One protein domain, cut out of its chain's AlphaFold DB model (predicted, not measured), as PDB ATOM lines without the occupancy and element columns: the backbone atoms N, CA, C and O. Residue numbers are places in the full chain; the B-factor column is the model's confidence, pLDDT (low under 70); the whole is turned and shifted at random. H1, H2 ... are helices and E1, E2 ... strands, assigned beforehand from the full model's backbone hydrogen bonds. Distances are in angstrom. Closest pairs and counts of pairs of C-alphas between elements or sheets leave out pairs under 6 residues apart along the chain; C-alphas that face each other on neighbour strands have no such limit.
ATOM      1  N   TYR A 203     230.130 -28.120 299.006       58.34
ATOM      2  CA  TYR A 203     229.902 -29.109 300.050       58.34
ATOM      3  C   TYR A 203     229.007 -28.553 301.156       58.34
ATOM      4  O   TYR A 203     228.442 -29.332 301.905       58.34
ATOM      5  N   LEU A 204     228.842 -27.228 301.257       67.56
ATOM      6  CA  LEU A 204     227.925 -26.635 302.224       67.56
ATOM      7  C   LEU A 204     226.490 -26.988 301.850       67.56
ATOM      8  O   LEU A 204     225.887 -26.374 300.970       67.56
ATOM      9  N   ASP A 205     225.944 -27.975 302.551       75.38
ATOM     10  CA  ASP A 205     224.517 -28.220 302.565       75.38
ATOM     11  C   ASP A 205     223.833 -26.976 303.149       75.38
ATOM     12  O   ASP A 205     223.899 -26.701 304.351       75.38
ATOM     13  N   LEU A 206     223.211 -26.179 302.273       79.75
ATOM     14  CA  LEU A 206     222.477 -24.971 302.648       79.75
ATOM     15  C   LEU A 206     221.406 -25.275 303.703       79.75
ATOM     16  O   LEU A 206     221.118 -24.416 304.536       79.75
ATOM     17  N   GLY A 207     220.857 -26.496 303.700       84.31
ATOM     18  CA  GLY A 207     219.945 -26.976 304.729       84.31
ATOM     19  C   GLY A 207     220.617 -27.048 306.097       84.31
ATOM     20  O   GLY A 207     220.081 -26.502 307.059       84.31
ATOM     21  N   ALA A 208     221.813 -27.637 306.181       85.94
ATOM     22  CA  ALA A 208     222.576 -27.732 307.425       85.94
ATOM     23  C   ALA A 208     222.984 -26.350 307.960       85.94
ATOM     24  O   ALA A 208     222.830 -26.077 309.150       85.94
ATOM     25  N   VAL A 209     223.434 -25.445 307.081       89.62
ATOM     26  CA  VAL A 209     223.791 -24.066 307.461       89.62
ATOM     27  C   VAL A 209     222.581 -23.322 308.025       89.62
ATOM     28  O   VAL A 209     222.671 -22.718 309.092       89.62
ATOM     29  N   LEU A 210     221.438 -23.386 307.337       91.50
ATOM     30  CA  LEU A 210     220.204 -22.745 307.791       91.50
ATOM     31  C   LEU A 210     219.749 -23.320 309.133       91.50
ATOM     32  O   LEU A 210     219.348 -22.565 310.012       91.50
ATOM     33  N   LEU A 211     219.847 -24.637 309.304       91.56
ATOM     34  CA  LEU A 211     219.466 -25.334 310.525       91.56
ATOM     35  C   LEU A 211     220.325 -24.890 311.721       91.56
ATOM     36  O   LEU A 211     219.779 -24.583 312.781       91.56
ATOM     37  N   VAL A 212     221.645 -24.763 311.534       94.38
ATOM     38  CA  VAL A 212     222.560 -24.244 312.564       94.38
ATOM     39  C   VAL A 212     222.257 -22.782 312.893       94.38
ATOM     40  O   VAL A 212     222.124 -22.446 314.068       94.38
ATOM     41  N   ILE A 213     222.096 -21.919 311.883       94.31
ATOM     42  CA  ILE A 213     221.806 -20.490 312.089       94.31
ATOM     43  C   ILE A 213     220.475 -20.311 312.821       94.31
ATOM     44  O   ILE A 213     220.403 -19.566 313.796       94.31
ATOM     45  N   LEU A 214     219.430 -21.005 312.375       92.62
ATOM     46  CA  LEU A 214     218.089 -20.887 312.934       92.62
ATOM     47  C   LEU A 214     218.040 -21.402 314.375       92.62
ATOM     48  O   LEU A 214     217.480 -20.732 315.241       92.62
ATOM     49  N   SER A 215     218.658 -22.556 314.648       93.19
ATOM     50  CA  SER A 215     218.703 -23.099 316.007       93.19
ATOM     51  C   SER A 215     219.532 -22.220 316.945       93.19
ATOM     52  O   SER A 215     219.088 -21.890 318.043       93.19
ATOM     53  N   SER A 216     220.699 -21.753 316.485       93.50
ATOM     54  CA  SER A 216     221.551 -20.844 317.256       93.50
ATOM     55  C   SER A 216     220.849 -19.520 317.549       93.50
ATOM     56  O   SER A 216     220.971 -19.000 318.656       93.50
ATOM     57  N   TYR A 217     220.100 -18.979 316.586       92.50
ATOM     58  CA  TYR A 217     219.334 -17.750 316.764       92.50
ATOM     59  C   TYR A 217     218.228 -17.921 317.811       92.50
ATOM     60  O   TYR A 217     218.119 -17.103 318.722       92.50
ATOM     61  N   PHE A 218     217.438 -18.997 317.731       90.25
ATOM     62  CA  PHE A 218     216.367 -19.244 318.701       90.25
ATOM     63  C   PHE A 218     216.882 -19.548 320.111       90.25
ATOM     64  O   PHE A 218     216.225 -19.178 321.082       90.25
ATOM     65  N   LEU A 219     218.056 -20.171 320.238       88.12
ATOM     66  CA  LEU A 219     218.713 -20.355 321.534       88.12
ATOM     67  C   LEU A 219     219.218 -19.029 322.120       88.12
ATOM     68  O   LEU A 219     219.070 -18.813 323.319       88.12
ATOM     69  N   ALA A 220     219.781 -18.141 321.294       88.81
ATOM     70  CA  ALA A 220     220.363 -16.877 321.751       88.81
ATOM     71  C   ALA A 220     219.313 -15.809 322.091       88.81
ATOM     72  O   ALA A 220     219.444 -15.110 323.090       88.81
ATOM     73  N   PHE A 221     218.275 -15.678 321.263       86.69
ATOM     74  CA  PHE A 221     217.282 -14.608 321.388       86.69
ATOM     75  C   PHE A 221     216.005 -15.027 322.116       86.69
ATOM     76  O   PHE A 221     215.126 -14.185 322.250       86.69
ATOM     77  N   ALA A 222     215.910 -16.291 322.560       75.62
ATOM     78  CA  ALA A 222     214.801 -16.857 323.334       75.62
ATOM     79  C   ALA A 222     213.427 -16.323 322.872       75.62
ATOM     80  O   ALA A 222     212.911 -15.363 323.442       75.62
ATOM     81  N   PRO A 223     212.838 -16.889 321.805       72.00
ATOM     82  CA  PRO A 223     211.651 -16.316 321.180       72.00
ATOM     83  C   PRO A 223     210.527 -16.122 322.204       72.00
ATOM     84  O   PRO A 223     210.100 -17.077 322.848       72.00
ATOM     85  N   ALA A 224     210.016 -14.891 322.294       66.62
ATOM     86  CA  ALA A 224     208.994 -14.486 323.265       66.62
ATOM     87  C   ALA A 224     207.696 -15.318 323.199       66.62
ATOM     88  O   ALA A 224     206.922 -15.330 324.143       66.62
ATOM     89  N   PHE A 225     207.461 -16.044 322.102       69.00
ATOM     90  CA  PHE A 225     206.314 -16.942 321.937       69.00
ATOM     91  C   PHE A 225     206.474 -18.301 322.652       69.00
ATOM     92  O   PHE A 225     205.517 -19.060 322.744       69.00
ATOM     93  N   ILE A 226     207.679 -18.648 323.119       66.25
ATOM     94  CA  ILE A 226     207.987 -19.969 323.703       66.25
ATOM     95  C   ILE A 226     207.988 -19.936 325.254       66.25
ATOM     96  O   ILE A 226     208.227 -20.959 325.894       66.25
ATOM     97  N   GLY A 227     207.690 -18.795 325.889       60.69
ATOM     98  CA  GLY A 227     207.773 -18.633 327.348       60.69
ATOM     99  C   GLY A 227     206.431 -18.419 328.050       60.69
ATOM    100  O   GLY A 227     205.891 -17.328 327.949       60.69
ATOM    101  N   GLU A 228     205.936 -19.466 328.728       58.97
ATOM    102  CA  GLU A 228     205.551 -19.526 330.165       58.97
ATOM    103  C   GLU A 228     204.968 -20.922 330.508       58.97
ATOM    104  O   GLU A 228     205.306 -21.484 331.544       58.97
ATOM    105  N   ASP A 229     204.262 -21.573 329.572       67.31
ATOM    106  CA  ASP A 229     203.527 -22.838 329.819       67.31
ATOM    107  C   ASP A 229     204.263 -24.135 329.410       67.31
ATOM    108  O   ASP A 229     203.660 -25.206 329.293       67.31
ATOM    109  N   MET A 230     205.561 -24.071 329.104       70.88
ATOM    110  CA  MET A 230     206.276 -25.224 328.538       70.88
ATOM    111  C   MET A 230     206.881 -26.118 329.629       70.88
ATOM    112  O   MET A 230     207.550 -25.606 330.526       70.88
ATOM    113  N   PRO A 231     206.745 -27.455 329.525       80.69
ATOM    114  CA  PRO A 231     207.273 -28.373 330.528       80.69
ATOM    115  C   PRO A 231     208.803 -28.282 330.634       80.69
ATOM    116  O   PRO A 231     209.521 -28.180 329.628       80.69
ATOM    117  N   THR A 232     209.301 -28.349 331.868       84.50
ATOM    118  CA  THR A 232     210.724 -28.465 332.200       84.50
ATOM    119  C   THR A 232     211.082 -29.920 332.493       84.50
ATOM    120  O   THR A 232     210.248 -30.717 332.922       84.50
ATOM    121  N   VAL A 233     212.329 -30.291 332.204       84.12
ATOM    122  CA  VAL A 233     212.888 -31.596 332.565       84.12
ATOM    123  C   VAL A 233     214.051 -31.364 333.506       84.12
ATOM    124  O   VAL A 233     214.905 -30.507 333.265       84.12
ATOM    125  N   LEU A 234     214.073 -32.158 334.567       83.06
ATOM    126  CA  LEU A 234     215.139 -32.176 335.547       83.06
ATOM    127  C   LEU A 234     216.254 -33.100 335.054       83.06
ATOM    128  O   LEU A 234     216.027 -34.295 334.853       83.06
ATOM    129  N   ILE A 235     217.452 -32.561 334.838       78.62
ATOM    130  CA  ILE A 235     218.606 -33.361 334.416       78.62
ATOM    131  C   ILE A 235     219.519 -33.588 335.614       78.62
ATOM    132  O   ILE A 235     219.987 -32.645 336.252       78.62
ATOM    133  N   TRP A 236     219.790 -34.861 335.904       80.69
ATOM    134  CA  TRP A 236     220.804 -35.236 336.877       80.69
ATOM    135  C   TRP A 236     222.192 -34.961 336.297       80.69
ATOM    136  O   TRP A 236     222.567 -35.513 335.261       80.69
ATOM    137  N   VAL A 237     222.950 -34.100 336.969       78.56
ATOM    138  CA  VAL A 237     224.326 -33.765 336.606       78.56
ATOM    139  C   VAL A 237     225.248 -34.290 337.711       78.56
ATOM    140  O   VAL A 237     224.939 -34.109 338.890       78.56
ATOM    141  N   PRO A 238     226.377 -34.945 337.377       79.12
ATOM    142  CA  PRO A 238     227.331 -35.403 338.377       79.12
ATOM    143  C   PRO A 238     227.790 -34.259 339.283       79.12
ATOM    144  O   PRO A 238     228.098 -33.163 338.808       79.12
ATOM    145  N   LYS A 239     227.933 -34.548 340.583       73.38
ATOM    146  CA  LYS A 239     228.279 -33.573 341.639       73.38
ATOM    147  C   LYS A 239     229.601 -32.820 341.409       73.38
ATOM    148  O   LYS A 239     229.870 -31.826 342.075       73.38
ATOM    149  N   LEU A 240     230.417 -33.302 340.468       72.88
ATOM    150  CA  LEU A 240     231.658 -32.684 340.003       72.88
ATOM    151  C   LEU A 240     231.421 -31.402 339.180       72.88
ATOM    152  O   LEU A 240     232.298 -30.547 339.124       72.88
ATOM    153  N   ILE A 241     230.259 -31.275 338.532       69.62
ATOM    154  CA  ILE A 241     229.934 -30.191 337.590       69.62
ATOM    155  C   ILE A 241     228.897 -29.235 338.190       69.62
ATOM    156  O   ILE A 241     228.960 -28.029 337.961       69.62
ATOM    157  N   SER A 242     227.935 -29.737 338.967       67.94
ATOM    158  CA  SER A 242     226.935 -28.914 339.663       67.94
ATOM    159  C   SER A 242     226.430 -29.638 340.909       67.94
ATOM    160  O   SER A 242     226.350 -30.864 340.921       67.94
ATOM    161  N   ARG A 243     226.122 -28.889 341.978       64.94
ATOM    162  CA  ARG A 243     225.545 -29.457 343.212       64.94
ATOM    163  C   ARG A 243     224.020 -29.591 343.151       64.94
ATOM    164  O   ARG A 243     223.489 -30.448 343.850       64.94
ATOM    165  N   ASP A 244     223.376 -28.813 342.283       72.50
ATOM    166  CA  ASP A 244     221.923 -28.733 342.151       72.50
ATOM    167  C   ASP A 244     221.419 -29.420 340.875       72.50
ATOM    168  O   ASP A 244     222.151 -29.582 339.894       72.50
ATOM    169  N   LEU A 245     220.150 -29.830 340.905       68.31
ATOM    170  CA  LEU A 245     219.448 -30.413 339.765       68.31
ATOM    171  C   LEU A 245     219.119 -29.309 338.751       68.31
ATOM    172  O   LEU A 245     218.528 -28.290 339.100       68.31
ATOM    173  N   LEU A 246     219.527 -29.499 337.495       75.62
ATOM    174  CA  LEU A 246     219.418 -28.472 336.459       75.62
ATOM    175  C   LEU A 246     218.068 -28.614 335.744       75.62
ATOM    176  O   LEU A 246     217.839 -29.590 335.025       75.62
ATOM    177  N   GLU A 247     217.171 -27.650 335.950       76.44
ATOM    178  CA  GLU A 247     215.899 -27.568 335.229       76.44
ATOM    179  C   GLU A 247     216.110 -26.932 333.856       76.44
ATOM    180  O   GLU A 247     216.485 -25.763 333.730       76.44
ATOM    181  N   ILE A 248     215.871 -27.707 332.799       83.38
ATOM    182  CA  ILE A 248     215.994 -27.231 331.420       83.38
ATOM    183  C   ILE A 248     214.650 -27.414 330.721       83.38
ATOM    184  O   ILE A 248     214.060 -28.494 330.722       83.38
ATOM    185  N   ALA A 249     214.162 -26.352 330.083       85.44
ATOM    186  CA  ALA A 249     212.939 -26.418 329.295       85.44
ATOM    187  C   ALA A 249     213.098 -27.372 328.095       85.44
ATOM    188  O   ALA A 249     214.095 -27.299 327.366       85.44
ATOM    189  N   VAL A 250     212.095 -28.223 327.839       86.56
ATOM    190  CA  VAL A 250     212.140 -29.258 326.779       86.56
ATOM    191  C   VAL A 250     212.488 -28.673 325.406       86.56
ATOM    192  O   VAL A 250     213.247 -29.263 324.638       86.56
ATOM    193  N   TRP A 251     211.980 -27.481 325.092       85.25
ATOM    194  CA  TRP A 251     212.252 -26.821 323.815       85.25
ATOM    195  C   TRP A 251     213.729 -26.432 323.647       85.25
ATOM    196  O   TRP A 251     214.249 -26.513 322.534       85.25
ATOM    197  N   ARG A 252     214.430 -26.067 324.733       86.25
ATOM    198  CA  ARG A 252     215.869 -25.754 324.693       86.25
ATOM    199  C   ARG A 252     216.683 -27.000 324.381       86.25
ATOM    200  O   ARG A 252     217.573 -26.936 323.538       86.25
ATOM    201  N   LEU A 253     216.329 -28.136 324.988       87.94
ATOM    202  CA  LEU A 253     216.936 -29.431 324.662       87.94
ATOM    203  C   LEU A 253     216.688 -29.811 323.201       87.94
ATOM    204  O   LEU A 253     217.621 -30.201 322.504       87.94
ATOM    205  N   GLY A 254     215.457 -29.632 322.714       90.06
ATOM    206  CA  GLY A 254     215.112 -29.871 321.313       90.06
ATOM    207  C   GLY A 254     215.931 -29.010 320.345       90.06
ATOM    208  O   GLY A 254     216.462 -29.526 319.362       90.06
ATOM    209  N   LEU A 255     216.098 -27.717 320.637       90.94
ATOM    210  CA  LEU A 255     216.937 -26.825 319.832       90.94
ATOM    211  C   LEU A 255     218.424 -27.189 319.916       90.94
ATOM    212  O   LEU A 255     219.095 -27.198 318.886       90.94
ATOM    213  N   MET A 256     218.945 -27.546 321.093       91.06
ATOM    214  CA  MET A 256     220.324 -28.030 321.233       91.06
ATOM    215  C   MET A 256     220.567 -29.298 320.410       91.06
ATOM    216  O   MET A 256     221.566 -29.376 319.698       91.06
ATOM    217  N   ALA A 257     219.640 -30.258 320.441       92.62
ATOM    218  CA  ALA A 257     219.722 -31.465 319.623       92.62
ATOM    219  C   ALA A 257     219.685 -31.132 318.122       92.62
ATOM    220  O   ALA A 257     220.493 -31.647 317.351       92.62
ATOM    221  N   LEU A 258     218.799 -30.220 317.710       92.38
ATOM    222  CA  LEU A 258     218.715 -29.757 316.326       92.38
ATOM    223  C   LEU A 258     220.028 -29.081 315.896       92.38
ATOM    224  O   LEU A 258     220.600 -29.434 314.869       92.38
ATOM    225  N   LEU A 259     220.568 -28.183 316.723       94.50
ATOM    226  CA  LEU A 259     221.856 -27.529 316.488       94.50
ATOM    227  C   LEU A 259     222.985 -28.556 316.342       94.50
ATOM    228  O   LEU A 259     223.783 -28.453 315.412       94.50
ATOM    229  N   PHE A 260     223.019 -29.570 317.209       93.12
ATOM    230  CA  PHE A 260     224.003 -30.650 317.150       93.12
ATOM    231  C   PHE A 260     223.915 -31.447 315.843       93.12
ATOM    232  O   PHE A 260     224.938 -31.679 315.203       93.12
ATOM    233  N   VAL A 261     222.708 -31.798 315.389       91.44
ATOM    234  CA  VAL A 261     222.504 -32.460 314.089       91.44
ATOM    235  C   VAL A 261     223.017 -31.585 312.942       91.44
ATOM    236  O   VAL A 261     223.732 -32.074 312.071       91.44
ATOM    237  N   GLY A 262     222.722 -30.281 312.962       85.88
ATOM    238  CA  GLY A 262     223.233 -29.342 311.961       85.88
ATOM    239  C   GLY A 262     224.758 -29.272 311.930       85.88
ATOM    240  O   GLY A 262     225.360 -29.305 310.856       85.88
ATOM    241  N   LEU A 263     225.396 -29.236 313.102       89.06
ATOM    242  CA  LEU A 263     226.853 -29.270 313.215       89.06
ATOM    243  C   LEU A 263     227.440 -30.597 312.718       89.06
ATOM    244  O   LEU A 263     228.440 -30.570 312.006       89.06
ATOM    245  N   MET A 264     226.814 -31.736 313.024       83.00
ATOM    246  CA  MET A 264     227.231 -33.055 312.528       83.00
ATOM    247  C   MET A 264     227.170 -33.140 310.997       83.00
ATOM    248  O   MET A 264     228.104 -33.641 310.372       83.00
ATOM    249  N   MET A 265     226.121 -32.590 310.379       81.44
ATOM    250  CA  MET A 265     226.016 -32.511 308.916       81.44
ATOM    251  C   MET A 265     227.121 -31.632 308.309       81.44
ATOM    252  O   MET A 265     227.750 -32.007 307.319       81.44
ATOM    253  N   LEU A 266     227.405 -30.472 308.913       81.81
ATOM    254  CA  LEU A 266     228.509 -29.609 308.472       81.81
ATOM    255  C   LEU A 266     229.883 -30.258 308.686       81.81
ATOM    256  O   LEU A 266     230.805 -30.029 307.901       81.81
ATOM    257  N   TRP A 267     230.022 -31.070 309.732       78.81
ATOM    258  CA  TRP A 267     231.239 -31.815 310.021       78.81
ATOM    259  C   TRP A 267     231.529 -32.862 308.944       78.81
ATOM    260  O   TRP A 267     232.632 -32.874 308.403       78.81
ATOM    261  N   GLU A 268     230.549 -33.683 308.557       70.81
ATOM    262  CA  GLU A 268     230.710 -34.669 307.475       70.81
ATOM    263  C   GLU A 268     231.230 -34.009 306.185       70.81
ATOM    264  O   GLU A 268     232.228 -34.427 305.589       70.81
ATOM    265  N   VAL A 269     230.609 -32.889 305.825       70.25
ATOM    266  CA  VAL A 269     230.979 -32.016 304.708       70.25
ATOM    267  C   VAL A 269     232.418 -31.501 304.811       70.25
ATOM    268  O   VAL A 269     233.180 -31.553 303.836       70.25
ATOM    269  N   PHE A 270     232.813 -31.005 305.985       75.19
ATOM    270  CA  PHE A 270     234.165 -30.512 306.233       75.19
ATOM    271  C   PHE A 270     235.200 -31.617 306.030       75.19
ATOM    272  O   PHE A 270     236.235 -31.398 305.395       75.19
ATOM    273  N   VAL A 271     234.908 -32.816 306.522       65.69
ATOM    274  CA  VAL A 271     235.850 -33.922 306.463       65.69
ATOM    275  C   VAL A 271     235.988 -34.485 305.034       65.69
ATOM    276  O   VAL A 271     237.103 -34.794 304.599       65.69
ATOM    277  N   ILE A 272     234.912 -34.525 304.241       60.97
ATOM    278  CA  ILE A 272     234.976 -34.891 302.809       60.97
ATOM    279  C   ILE A 272     235.855 -33.906 302.027       60.97
ATOM    280  O   ILE A 272     236.661 -34.309 301.182       60.97
ATOM    281  N   LYS A 273     235.760 -32.606 302.333       70.31
ATOM    282  CA  LYS A 273     236.609 -31.585 301.708       70.31
ATOM    283  C   LYS A 273     238.092 -31.814 302.016       70.31
ATOM    284  O   LYS A 273     238.914 -31.670 301.117       70.31
ATOM    285  N   GLN A 274     238.436 -32.156 303.260       65.94
ATOM    286  CA  GLN A 274     239.835 -32.371 303.664       65.94
ATOM    287  C   GLN A 274     240.469 -33.614 303.025       65.94
ATOM    288  O   GLN A 274     241.688 -33.690 302.918       65.94
TER     289      GLN A 274
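What this domain is: This is residues 203 to 274 of the 361 residues of the protein "J domain-containing protein" of Gammaproteobacteria bacterium (UniProt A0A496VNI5). A small two-stranded hairpin, E1 and E2, sits at one end of a pair of helices, and the longer helix, H2, follows E2 directly in the chain but turns off in another direction. H1 lies side by side with H2 and runs back the other way, while the turn of the hairpin sticks out with residues 238 to 243. The printed part has 72 residues, with two named helices and two named strands in the order H1, E1, E2, H2; the sheet, E1 - E2, is antiparallel and the class is mostly helix. The whole is loose, with a radius of gyration of the C-alphas of 15.5 A, and flat, spanning 43 by 34 by 15 A.

How they stand to each other: E1, residues 232 to 235, and E2, residues 246 to 249, form a hairpin, antiparallel at 146 degrees. N 233 and O 248, 2.9 A apart, and N 248 and O 233, 3.0 A apart, are within hydrogen-bond range. H2, residues 250 to 274, follows E2 by a tight link with 0 residues between them. The closest C-alphas of E1 and H2 are those of Thr 232 and Val 250, 5.7 A apart. H1, residues 206 to 221, touches H2, the closest C-alphas being those of Ala 208 and Gly 262, 4.9 A apart. They run opposite ways at a tilt of 37 degrees, only just steep. H1 and E2 are apart. In H1 and H2 every O i to N i+4 pair is within hydrogen-bond range.

Where its parts are: E1 is 9.5 A long and E2 9.9 A, with C-alpha 232 at (210.724, -28.465, 332.200). H2 is 36.2 A long and ends with C-alpha 274 at (239.835, -32.371, 303.664). H1 is 22.0 A long, from C-alpha 206 at (222.477, -24.971, 302.648).

The domain as a whole: The two C-alphas farthest apart, those of Asp 229 and Gln 274, are 45.8 A apart. The printed part has no cut, and the links H1 to E1 and E1 to E2 are short, with 10 residues each. The mean pLDDT of the printed part is 80.1; 15 residues are under 70, among them 224 to 229 and 241 to 243.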